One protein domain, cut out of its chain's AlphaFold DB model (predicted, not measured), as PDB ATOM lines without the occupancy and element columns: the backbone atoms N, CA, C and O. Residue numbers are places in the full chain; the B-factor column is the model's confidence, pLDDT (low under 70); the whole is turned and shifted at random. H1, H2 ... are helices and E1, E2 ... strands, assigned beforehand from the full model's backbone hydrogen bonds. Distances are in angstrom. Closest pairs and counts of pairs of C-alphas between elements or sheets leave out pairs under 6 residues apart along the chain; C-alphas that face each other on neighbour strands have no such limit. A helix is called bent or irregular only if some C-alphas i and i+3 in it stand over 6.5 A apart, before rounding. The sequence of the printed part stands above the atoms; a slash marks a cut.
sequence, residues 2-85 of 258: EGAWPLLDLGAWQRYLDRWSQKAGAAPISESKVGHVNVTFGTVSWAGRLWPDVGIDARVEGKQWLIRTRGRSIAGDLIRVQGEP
ATOM      1  N   GLU A   2     219.353  -4.124 177.411       67.56
ATOM      2  CA  GLU A   2     218.222  -4.087 178.346       67.56
ATOM      3  C   GLU A   2     217.986  -5.471 178.952       67.56
ATOM      4  O   GLU A   2     218.108  -6.475 178.247       67.56
ATOM      5  N   GLY A   3     217.674  -5.549 180.248       69.38
ATOM      6  CA  GLY A   3     217.329  -6.824 180.876       69.38
ATOM      7  C   GLY A   3     217.088  -6.757 182.383       69.38
ATOM      8  O   GLY A   3     217.645  -5.909 183.081       69.38
ATOM      9  N   ALA A   4     216.279  -7.694 182.877       65.50
ATOM     10  CA  ALA A   4     216.039  -7.926 184.296       65.50
ATOM     11  C   ALA A   4     216.657  -9.269 184.702       65.50
ATOM     12  O   ALA A   4     216.399 -10.292 184.067       65.50
ATOM     13  N   TRP A   5     217.480  -9.258 185.746       76.44
ATOM     14  CA  TRP A   5     218.253 -10.416 186.180       76.44
ATOM     15  C   TRP A   5     217.982 -10.678 187.665       76.44
ATOM     16  O   TRP A   5     217.967  -9.739 188.460       76.44
ATOM     17  N   PRO A   6     217.763 -11.935 188.080       54.97
ATOM     18  CA  PRO A   6     217.434 -12.228 189.472       54.97
ATOM     19  C   PRO A   6     218.624 -11.992 190.411       54.97
ATOM     20  O   PRO A   6     218.440 -11.491 191.517       54.97
ATOM     21  N   LEU A   7     219.837 -12.325 189.964       76.75
ATOM     22  CA  LEU A   7     221.060 -12.241 190.753       76.75
ATOM     23  C   LEU A   7     222.233 -11.806 189.872       76.75
ATOM     24  O   LEU A   7     222.437 -12.367 188.793       76.75
ATOM     25  N   LEU A   8     223.032 -10.868 190.371       81.12
ATOM     26  CA  LEU A   8     224.363 -10.560 189.854       81.12
ATOM     27  C   LEU A   8     225.390 -10.753 190.965       81.12
ATOM     28  O   LEU A   8     225.309 -10.095 191.995       81.12
ATOM     29  N   ASP A   9     226.381 -11.610 190.745       78.06
ATOM     30  CA  ASP A   9     227.564 -11.690 191.602       78.06
ATOM     31  C   ASP A   9     228.702 -10.902 190.945       78.06
ATOM     32  O   ASP A   9     229.345 -11.382 190.003       78.06
ATOM     33  N   LEU A  10     228.916  -9.668 191.417       74.19
ATOM     34  CA  LEU A  10     229.936  -8.779 190.862       74.19
ATOM     35  C   LEU A  10     231.343  -9.347 191.075       74.19
ATOM     36  O   LEU A  10     232.164  -9.285 190.162       74.19
ATOM     37  N   GLY A  11     231.604  -9.984 192.221       70.94
ATOM     38  CA  GLY A  11     232.902 -10.596 192.509       70.94
ATOM     39  C   GLY A  11     233.194 -11.815 191.626       70.94
ATOM     40  O   GLY A  11     234.318 -12.013 191.160       70.94
ATOM     41  N   ALA A  12     232.195 -12.652 191.340       69.50
ATOM     42  CA  ALA A  12     232.341 -13.770 190.404       69.50
ATOM     43  C   ALA A  12     232.559 -13.294 188.961       69.50
ATOM     44  O   ALA A  12     233.391 -13.864 188.247       69.50
ATOM     45  N   TRP A  13     231.844 -12.245 188.544       74.75
ATOM     46  CA  TRP A  13     231.976 -11.673 187.207       74.75
ATOM     47  C   TRP A  13     233.337 -11.002 186.996       74.75
ATOM     48  O   TRP A  13     233.996 -11.251 185.987       74.75
ATOM     49  N   GLN A  14     233.816 -10.249 187.984       68.62
ATOM     50  CA  GLN A  14     235.135  -9.618 187.957       68.62
ATOM     51  C   GLN A  14     236.255 -10.664 187.847       68.62
ATOM     52  O   GLN A  14     237.064 -10.611 186.925       68.62
ATOM     53  N   ARG A  15     236.217 -11.726 188.668       73.62
ATOM     54  CA  ARG A  15     237.164 -12.855 188.556       73.62
ATOM     55  C   ARG A  15     237.111 -13.548 187.194       73.62
ATOM     56  O   ARG A  15     238.112 -14.097 186.735       73.62
ATOM     57  N   TYR A  16     235.942 -13.598 186.556       72.00
ATOM     58  CA  TYR A  16     235.822 -14.136 185.204       72.00
ATOM     59  C   TYR A  16     236.534 -13.243 184.181       72.00
ATOM     60  O   TYR A  16     237.312 -13.770 183.382       72.00
ATOM     61  N   LEU A  17     236.327 -11.924 184.242       69.75
ATOM     62  CA  LEU A  17     236.991 -10.968 183.357       69.75
ATOM     63  C   LEU A  17     238.509 -10.953 183.528       69.75
ATOM     64  O   LEU A  17     239.217 -11.020 182.526       69.75
ATOM     65  N   ASP A  18     239.004 -10.945 184.766       68.31
ATOM     66  CA  ASP A  18     240.445 -10.942 185.052       68.31
ATOM     67  C   ASP A  18     241.129 -12.199 184.497       68.31
ATOM     68  O   ASP A  18     242.191 -12.139 183.879       68.31
ATOM     69  N   ARG A  19     240.492 -13.370 184.637       71.62
ATOM     70  CA  ARG A  19     241.009 -14.612 184.038       71.62
ATOM     71  C   ARG A  19     240.964 -14.587 182.515       71.62
ATOM     72  O   ARG A  19     241.829 -15.183 181.873       71.62
ATOM     73  N   TRP A  20     239.937 -13.968 181.934       65.50
ATOM     74  CA  TRP A  20     239.796 -13.865 180.486       65.50
ATOM     75  C   TRP A  20     240.850 -12.926 179.889       65.50
ATOM     76  O   TRP A  20     241.512 -13.316 178.926       65.50
ATOM     77  N   SER A  21     241.080 -11.757 180.492       61.94
ATOM     78  CA  SER A  21     242.111 -10.810 180.051       61.94
ATOM     79  C   SER A  21     243.515 -11.419 180.147       61.94
ATOM     80  O   SER A  21     244.285 -11.336 179.190       61.94
ATOM     81  N   GLN A  22     243.813 -12.137 181.237       64.50
ATOM     82  CA  GLN A  22     245.093 -12.827 181.431       64.50
ATOM     83  C   GLN A  22     245.325 -13.974 180.435       64.50
ATOM     84  O   GLN A  22     246.449 -14.168 179.977       64.50
ATOM     85  N   LYS A  23     244.288 -14.752 180.088       65.12
ATOM     86  CA  LYS A  23     244.420 -15.891 179.158       65.12
ATOM     87  C   LYS A  23     244.437 -15.492 177.691       65.12
ATOM     88  O   LYS A  23     245.091 -16.160 176.896       65.12
ATOM     89  N   ALA A  24     243.663 -14.483 177.309       56.16
ATOM     90  CA  ALA A  24     243.405 -14.216 175.902       56.16
ATOM     91  C   ALA A  24     244.431 -13.271 175.258       56.16
ATOM     92  O   ALA A  24     244.342 -13.045 174.054       56.16
ATOM     93  N   GLY A  25     245.356 -12.671 176.029       49.62
ATOM     94  CA  GLY A  25     246.146 -11.524 175.549       49.62
ATOM     95  C   GLY A  25     245.252 -10.435 174.938       49.62
ATOM     96  O   GLY A  25     245.686  -9.671 174.077       49.62
ATOM     97  N   ALA A  26     243.965 -10.453 175.298       47.16
ATOM     98  CA  ALA A  26     242.927  -9.742 174.593       47.16
ATOM     99  C   ALA A  26     243.018  -8.284 174.994       47.16
ATOM    100  O   ALA A  26     243.126  -7.962 176.178       47.16
ATOM    101  N   ALA A  27     242.935  -7.409 173.992       49.38
ATOM    102  CA  ALA A  27     242.672  -6.006 174.241       49.38
ATOM    103  C   ALA A  27     241.483  -5.904 175.216       49.38
ATOM    104  O   ALA A  27     240.509  -6.653 175.037       49.38
ATOM    105  N   PRO A  28     241.554  -5.028 176.238       52.75
ATOM    106  CA  PRO A  28     240.432  -4.810 177.141       52.75
ATOM    107  C   PRO A  28     239.172  -4.615 176.301       52.75
ATOM    108  O   PRO A  28     239.239  -3.988 175.237       52.75
ATOM    109  N   ILE A  29     238.054  -5.213 176.732       51.53
ATOM    110  CA  ILE A  29     236.767  -5.067 176.045       51.53
ATOM    111  C   ILE A  29     236.574  -3.569 175.861       51.53
ATOM    112  O   ILE A  29     236.427  -2.842 176.840       51.53
ATOM    113  N   SER A  30     236.700  -3.090 174.624       48.16
ATOM    114  CA  SER A  30     236.748  -1.655 174.409       48.16
ATOM    115  C   SER A  30     235.369  -1.117 174.778       48.16
ATOM    116  O   SER A  30     234.390  -1.413 174.088       48.16
ATOM    117  N   GLU A  31     235.294  -0.350 175.874       51.22
ATOM    118  CA  GLU A  31     234.070   0.312 176.362       51.22
ATOM    119  C   GLU A  31     233.380   1.111 175.232       51.22
ATOM    120  O   GLU A  31     232.172   1.330 175.248       51.22
ATOM    121  N   SER A  32     234.140   1.445 174.181       51.41
ATOM    122  CA  SER A  32     233.748   2.140 172.953       51.41
ATOM    123  C   SER A  32     232.625   1.508 172.113       51.41
ATOM    124  O   SER A  32     232.125   2.179 171.211       51.41
ATOM    125  N   LYS A  33     232.195   0.260 172.363       56.25
ATOM    126  CA  LYS A  33     231.062  -0.359 171.632       56.25
ATOM    127  C   LYS A  33     229.744  -0.410 172.406       56.25
ATOM    128  O   LYS A  33     228.725  -0.774 171.820       56.25
ATOM    129  N   VAL A  34     229.732  -0.054 173.689       64.12
ATOM    130  CA  VAL A  34     228.518  -0.071 174.517       64.12
ATOM    131  C   VAL A  34     228.065   1.366 174.750       64.12
ATOM    132  O   VAL A  34     228.579   2.046 175.622       64.12
ATOM    133  N   GLY A  35     227.105   1.845 173.954       74.81
ATOM    134  CA  GLY A  35     226.613   3.226 174.076       74.81
ATOM    135  C   GLY A  35     225.635   3.447 175.236       74.81
ATOM    136  O   GLY A  35     225.555   4.548 175.776       74.81
ATOM    137  N   HIS A  36     224.890   2.404 175.621       87.19
ATOM    138  CA  HIS A  36     223.863   2.469 176.663       87.19
ATOM    139  C   HIS A  36     223.603   1.096 177.292       87.19
ATOM    140  O   HIS A  36     223.512   0.068 176.605       87.19
ATOM    141  N   VAL A  37     223.463   1.087 178.611       88.25
ATOM    142  CA  VAL A  37     223.155  -0.066 179.455       88.25
ATOM    143  C   VAL A  37     221.982   0.324 180.342       88.25
ATOM    144  O   VAL A  37     222.061   1.322 181.041       88.25
ATOM    145  N   ASN A  38     220.913  -0.459 180.341       91.94
ATOM    146  CA  ASN A  38     219.797  -0.298 181.261       91.94
ATOM    147  C   ASN A  38     219.439  -1.673 181.823       91.94
ATOM    148  O   ASN A  38     218.877  -2.522 181.136       91.94
ATOM    149  N   VAL A  39     219.840  -1.932 183.058       91.00
ATOM    150  CA  VAL A  39     219.726  -3.249 183.683       91.00
ATOM    151  C   VAL A  39     219.111  -3.118 185.061       91.00
ATOM    152  O   VAL A  39     219.358  -2.155 185.779       91.00
ATOM    153  N   THR A  40     218.292  -4.094 185.434       91.50
ATOM    154  CA  THR A  40     217.733  -4.194 186.784       91.50
ATOM    155  C   THR A  40     218.075  -5.549 187.376       91.50
ATOM    156  O   THR A  40     217.908  -6.582 186.724       91.50
ATOM    157  N   PHE A  41     218.540  -5.536 188.617       89.69
ATOM    158  CA  PHE A  41     218.909  -6.715 189.379       89.69
ATOM    159  C   PHE A  41     218.000  -6.841 190.597       89.69
ATOM    160  O   PHE A  41     217.866  -5.889 191.363       89.69
ATOM    161  N   GLY A  42     217.406  -8.021 190.792       87.00
ATOM    162  CA  GLY A  42     216.684  -8.328 192.031       87.00
ATOM    163  C   GLY A  42     217.621  -8.301 193.241       87.00
ATOM    164  O   GLY A  42     217.297  -7.704 194.263       87.00
ATOM    165  N   THR A  43     218.821  -8.865 193.083       88.81
ATOM    166  CA  THR A  43     219.893  -8.810 194.081       88.81
ATOM    167  C   THR A  43     221.258  -8.678 193.404       88.81
ATOM    168  O   THR A  43     221.558  -9.396 192.449       88.81
ATOM    169  N   VAL A  44     222.120  -7.812 193.935       87.75
ATOM    170  CA  VAL A  44     223.543  -7.718 193.582       87.75
ATOM    171  C   VAL A  44     224.385  -8.163 194.777       87.75
ATOM    172  O   VAL A  44     224.259  -7.613 195.863       87.75
ATOM    173  N   SER A  45     225.252  -9.157 194.600       86.19
ATOM    174  CA  SER A  45     226.265  -9.543 195.585       86.19
ATOM    175  C   SER A  45     227.545  -8.748 195.330       86.19
ATOM    176  O   SER A  45     228.147  -8.869 194.258       86.19
ATOM    177  N   TRP A  46     227.943  -7.913 196.292       81.38
ATOM    178  CA  TRP A  46     229.138  -7.068 196.211       81.38
ATOM    179  C   TRP A  46     229.704  -6.747 197.597       81.38
ATOM    180  O   TRP A  46     228.939  -6.467 198.521       81.38
ATOM    181  N   ALA A  47     231.036  -6.788 197.731       74.94
ATOM    182  CA  ALA A  47     231.771  -6.525 198.976       74.94
ATOM    183  C   ALA A  47     231.222  -7.314 200.188       74.94
ATOM    184  O   ALA A  47     230.984  -6.767 201.265       74.94
ATOM    185  N   GLY A  48     230.917  -8.601 199.977       76.88
ATOM    186  CA  GLY A  48     230.352  -9.480 201.008       76.88
ATOM    187  C   GLY A  48     228.899  -9.174 201.408       76.88
ATOM    188  O   GLY A  48     228.408  -9.735 202.392       76.88
ATOM    189  N   ARG A  49     228.187  -8.310 200.675       85.31
ATOM    190  CA  ARG A  49     226.816  -7.856 200.976       85.31
ATOM    191  C   ARG A  49     225.857  -8.175 199.832       85.31
ATOM    192  O   ARG A  49     226.248  -8.180 198.666       85.31
ATOM    193  N   LEU A  50     224.593  -8.403 200.180       89.62
ATOM    194  CA  LEU A  50     223.495  -8.584 199.231       89.62
ATOM    195  C   LEU A  50     222.693  -7.285 199.130       89.62
ATOM    196  O   LEU A  50     222.004  -6.899 200.070       89.62
ATOM    197  N   TRP A  51     222.791  -6.624 197.985       91.19
ATOM    198  CA  TRP A  51     222.136  -5.361 197.664       91.19
ATOM    199  C   TRP A  51     220.833  -5.637 196.906       91.19
ATOM    200  O   TRP A  51     220.892  -6.037 195.740       91.19
ATOM    201  N   PRO A  52     219.661  -5.486 197.536       92.56
ATOM    202  CA  PRO A  52     218.385  -5.718 196.875       92.56
ATOM    203  C   PRO A  52     217.998  -4.574 195.930       92.56
ATOM    204  O   PRO A  52     218.265  -3.401 196.198       92.56
ATOM    205  N   ASP A  53     217.285  -4.938 194.867       91.44
ATOM    206  CA  ASP A  53     216.612  -4.050 193.916       91.44
ATOM    207  C   ASP A  53     217.506  -2.928 193.394       91.44
ATOM    208  O   ASP A  53     217.295  -1.755 193.699       91.44
ATOM    209  N   VAL A  54     218.508  -3.295 192.599       94.12
ATOM    210  CA  VAL A  54     219.473  -2.357 192.020       94.12
ATOM    211  C   VAL A  54     219.209  -2.212 190.525       94.12
ATOM    212  O   VAL A  54     219.452  -3.124 189.738       94.12
ATOM    213  N   GLY A  55     218.719  -1.047 190.122       94.88
ATOM    214  CA  GLY A  55     218.598  -0.611 188.736       94.88
ATOM    215  C   GLY A  55     219.746   0.317 188.352       94.88
ATOM    216  O   GLY A  55     220.074   1.241 189.095       94.88
ATOM    217  N   ILE A  56     220.338   0.089 187.184       94.56
ATOM    218  CA  ILE A  56     221.434   0.882 186.625       94.56
ATOM    219  C   ILE A  56     221.062   1.271 185.198       94.56
ATOM    220  O   ILE A  56     220.885   0.405 184.344       94.56
ATOM    221  N   ASP A  57     220.987   2.571 184.939       95.25
ATOM    222  CA  ASP A  57     220.939   3.147 183.597       95.25
ATOM    223  C   ASP A  57     222.241   3.916 183.361       95.25
ATOM    224  O   ASP A  57     222.529   4.876 184.063       95.25
ATOM    225  N   ALA A  58     223.068   3.463 182.430       93.94
ATOM    226  CA  ALA A  58     224.380   4.024 182.162       93.94
ATOM    227  C   ALA A  58     224.525   4.333 180.674       93.94
ATOM    228  O   ALA A  58     224.305   3.467 179.824       93.94
ATOM    229  N   ARG A  59     224.927   5.559 180.344       93.31
ATOM    230  CA  ARG A  59     225.171   6.013 178.968       93.31
ATOM    231  C   ARG A  59     226.575   6.574 178.822       93.31
ATOM    232  O   ARG A  59     227.086   7.201 179.747       93.31
ATOM    233  N   VAL A  60     227.177   6.376 177.654       90.38
ATOM    234  CA  VAL A  60     228.492   6.946 177.339       90.38
ATOM    235  C   VAL A  60     228.321   8.313 176.690       90.38
ATOM    236  O   VAL A  60     227.603   8.456 175.703       90.38
ATOM    237  N   GLU A  61     229.023   9.310 177.219       89.56
ATOM    238  CA  GLU A  61     229.155  10.643 176.637       89.56
ATOM    239  C   GLU A  61     230.645  11.013 176.570       89.56
ATOM    240  O   GLU A  61     231.307  11.267 177.578       89.56
ATOM    241  N   GLY A  62     231.223  10.970 175.365       87.62
ATOM    242  CA  GLY A  62     232.661  11.171 175.176       87.62
ATOM    243  C   GLY A  62     233.497  10.110 175.903       87.62
ATOM    244  O   GLY A  62     233.487   8.945 175.520       87.62
ATOM    245  N   LYS A  63     234.244  10.525 176.936       87.88
ATOM    246  CA  LYS A  63     235.072   9.648 177.795       87.88
ATOM    247  C   LYS A  63     234.448   9.397 179.172       87.88
ATOM    248  O   LYS A  63     235.149   9.009 180.104       87.88
ATOM    249  N   GLN A  64     233.163   9.690 179.332       92.06
ATOM    250  CA  GLN A  64     232.477   9.607 180.612       92.06
ATOM    251  C   GLN A  64     231.278   8.676 180.503       92.06
ATOM    252  O   GLN A  64     230.553   8.680 179.511       92.06
ATOM    253  N   TRP A  65     231.068   7.888 181.544       92.69
ATOM    254  CA  TRP A  65     229.818   7.194 181.783       92.69
ATOM    255  C   TRP A  65     228.963   8.043 182.703       92.69
ATOM    256  O   TRP A  65     229.392   8.378 183.805       92.69
ATOM    257  N   LEU A  66     227.754   8.352 182.262       95.44
ATOM    258  CA  LEU A  66     226.723   8.964 183.084       95.44
ATOM    259  C   LEU A  66     225.819   7.838 183.562       95.44
ATOM    260  O   LEU A  66     225.173   7.179 182.747       95.44
ATOM    261  N   ILE A  67     225.848   7.579 184.862       96.31
ATOM    262  CA  ILE A  67     225.268   6.406 185.504       96.31
ATOM    263  C   ILE A  67     224.188   6.884 186.465       96.31
ATOM    264  O   ILE A  67     224.466   7.580 187.432       96.31
ATOM    265  N   ARG A  68     222.957   6.460 186.236       97.56
ATOM    266  CA  ARG A  68     221.835   6.648 187.142       97.56
ATOM    267  C   ARG A  68     221.512   5.338 187.831       97.56
ATOM    268  O   ARG A  68     221.203   4.339 187.183       97.56
ATOM    269  N   THR A  69     221.530   5.369 189.152       96.56
ATOM    270  CA  THR A  69     221.133   4.249 190.002       96.56
ATOM    271  C   THR A  69     219.718   4.472 190.524       96.56
ATOM    272  O   THR A  69     219.318   5.603 190.817       96.56
ATOM    273  N   ARG A  70     218.920   3.406 190.592       95.75
ATOM    274  CA  ARG A  70     217.558   3.433 191.141       95.75
ATOM    275  C   ARG A  70     217.302   2.149 191.905       95.75
ATOM    276  O   ARG A  70     217.551   1.075 191.371       95.75
ATOM    277  N   GLY A  71     216.752   2.244 193.103       94.25
ATOM    278  CA  GLY A  71     216.589   1.064 193.931       94.25
ATOM    279  C   GLY A  71     216.198   1.386 195.354       94.25
ATOM    280  O   GLY A  71     216.199   2.545 195.762       94.25
ATOM    281  N   ARG A  72     215.892   0.347 196.132       91.62
ATOM    282  CA  ARG A  72     215.648   0.510 197.573       91.62
ATOM    283  C   ARG A  72     216.944   0.762 198.334       91.62
ATOM    284  O   ARG A  72     216.949   1.581 199.242       91.62
ATOM    285  N   SER A  73     218.039   0.119 197.929       92.25
ATOM    286  CA  SER A  73     219.333   0.285 198.596       92.25
ATOM    287  C   SER A  73     220.189   1.420 198.057       92.25
ATOM    288  O   SER A  73     221.080   1.872 198.761       92.25
ATOM    289  N   ILE A  74     219.955   1.880 196.830       96.12
ATOM    290  CA  ILE A  74     220.763   2.936 196.221       96.12
ATOM    291  C   ILE A  74     219.943   3.721 195.200       96.12
ATOM    292  O   ILE A  74     219.269   3.128 194.353       96.12
ATOM    293  N   ALA A  75     220.013   5.047 195.258       97.94
ATOM    294  CA  ALA A  75     219.573   5.898 194.162       97.94
ATOM    295  C   ALA A  75     220.392   7.182 194.075       97.94
ATOM    296  O   ALA A  75     220.789   7.761 195.086       97.94
ATOM    297  N   GLY A  76     220.589   7.651 192.848       97.94
ATOM    298  CA  GLY A  76     221.324   8.871 192.550       97.94
ATOM    299  C   GLY A  76     222.079   8.786 191.237       97.94
ATOM    300  O   GLY A  76     221.926   7.828 190.474       97.94
ATOM    301  N   ASP A  77     222.898   9.797 190.995       98.06
ATOM    302  CA  ASP A  77     223.618   9.988 189.743       98.06
ATOM    303  C   ASP A  77     225.132   9.963 189.997       98.06
ATOM    304  O   ASP A  77     225.645  10.604 190.915       98.06
ATOM    305  N   LEU A  78     225.847   9.208 189.168       97.44
ATOM    306  CA  LEU A  78     227.292   9.029 189.198       97.44
ATOM    307  C   LEU A  78     227.874   9.319 187.810       97.44
ATOM    308  O   LEU A  78     227.259   9.043 186.777       97.44
ATOM    309  N   ILE A  79     229.096   9.827 187.779       96.31
ATOM    310  CA  ILE A  79     229.883  10.084 186.581       96.31
ATOM    311  C   ILE A  79     231.188   9.312 186.719       96.31
ATOM    312  O   ILE A  79     231.992   9.599 187.602       96.31
ATOM    313  N   ARG A  80     231.424   8.346 185.828       93.38
ATOM    314  CA  ARG A  80     232.714   7.651 185.740       93.38
ATOM    315  C   ARG A  80     233.498   8.159 184.540       93.38
ATOM    316  O   ARG A  80     233.171   7.839 183.399       93.38
ATOM    317  N   VAL A  81     234.551   8.926 184.790       91.25
ATOM    318  CA  VAL A  81     235.521   9.341 183.775       91.25
ATOM    319  C   VAL A  81     236.499   8.197 183.529       91.25
ATOM    320  O   VAL A  81     237.127   7.687 184.459       91.25
ATOM    321  N   GLN A  82     236.623   7.795 182.267       83.88
ATOM    322  CA  GLN A  82     237.563   6.765 181.838       83.88
ATOM    323  C   GLN A  82     239.010   7.264 181.961       83.88
ATOM    324  O   GLN A  82     239.315   8.413 181.633       83.88
ATOM    325  N   GLY A  83     239.906   6.381 182.393       80.44
ATOM    326  CA  GLY A  83     241.317   6.669 182.628       80.44
ATOM    327  C   GLY A  83     241.945   5.601 183.517       80.44
ATOM    328  O   GLY A  83     241.239   4.734 184.024       80.44
ATOM    329  N   GLU A  84     243.258   5.687 183.699       78.62
ATOM    330  CA  GLU A  84     244.026   4.849 184.623       78.62
ATOM    331  C   GLU A  84     244.799   5.783 185.576       78.62
ATOM    332  O   GLU A  84     245.770   6.408 185.139       78.62
ATOM    333  N   PRO A  85     244.358   5.954 186.838       78.50
ATOM    334  CA  PRO A  85     243.126   5.415 187.413       78.50
ATOM    335  C   PRO A  85     241.876   6.138 186.883       78.50
ATOM    336  O   PRO A  85     241.916   7.318 186.522       78.50
TER     337      PRO A  85
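This is residues 2 to 85 of the 258 residues of the protein "AsmA_2 domain-containing protein" of mine drainage metagenome (UniProt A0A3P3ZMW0). Picture one twisted sheet of five strands, several sharply bent, and a single helix, H1, that runs away from it, grazing it only with residues 10 to 12. From the far end of H1, where residues 22 to 27 stick out, a long link folds back to the sheet, with open space between. The printed part has 84 residues, in the order E1 H1 E2 E3 E4 E5; the sheet's order is E1 E2 E3 E4 E5, mixed. The class is mixed, helices and strands; the whole is only just compact, close to loose, with a radius of gyration of the C-alphas of 14.0 A and spans of 39 by 29 by 24 A.

Find C-alpha 49 at (226.816, -7.856, 200.976); from there E3, the longest strand, runs 30.7 A to residue 61. Beside it look for E2, residues 36 to 46, 22.4 A, and E4, residues 64 to 71, 22.4 A. E5, residues 74 to 81, 20.3 A, ends at C-alpha 81 (235.521, 9.341, 183.775). E1, residues 2 to 9, spans 17.9 A, and H1, residues 10 to 24, 20.9 A.

E2 to E5 form a meander, each strand the antiparallel neighbour of the one before; look at N 44 and O 51, 2.8 A, N 57 and O 68, 2.9 A, and N 67 and O 78, 2.8 A. Edge strand E1 is parallel to E2, with N 5 and O 40 2.9 A apart. E1, H1 and E2 make a strand-helix-strand unit, two parallel strands joined through a helix, with a right-handed crossover. The closest C-alphas of H1 and E2 are those of Leu 10 and Trp 46, 5.7 A. In H1 every O i to N i+4 pair is within hydrogen-bond range. E2 bends by 97 degrees at residue 42 and E3 by 83 degrees at residue 52.

The C-alphas farthest apart, of Gly 25 and Arg 72, are 39.5 A apart. The printed part has no cut; the link from H1 to E2, 11 residues, is long. Mean pLDDT of the printed part is 80.0; look for values under 70 at residues 20 to 34, among others.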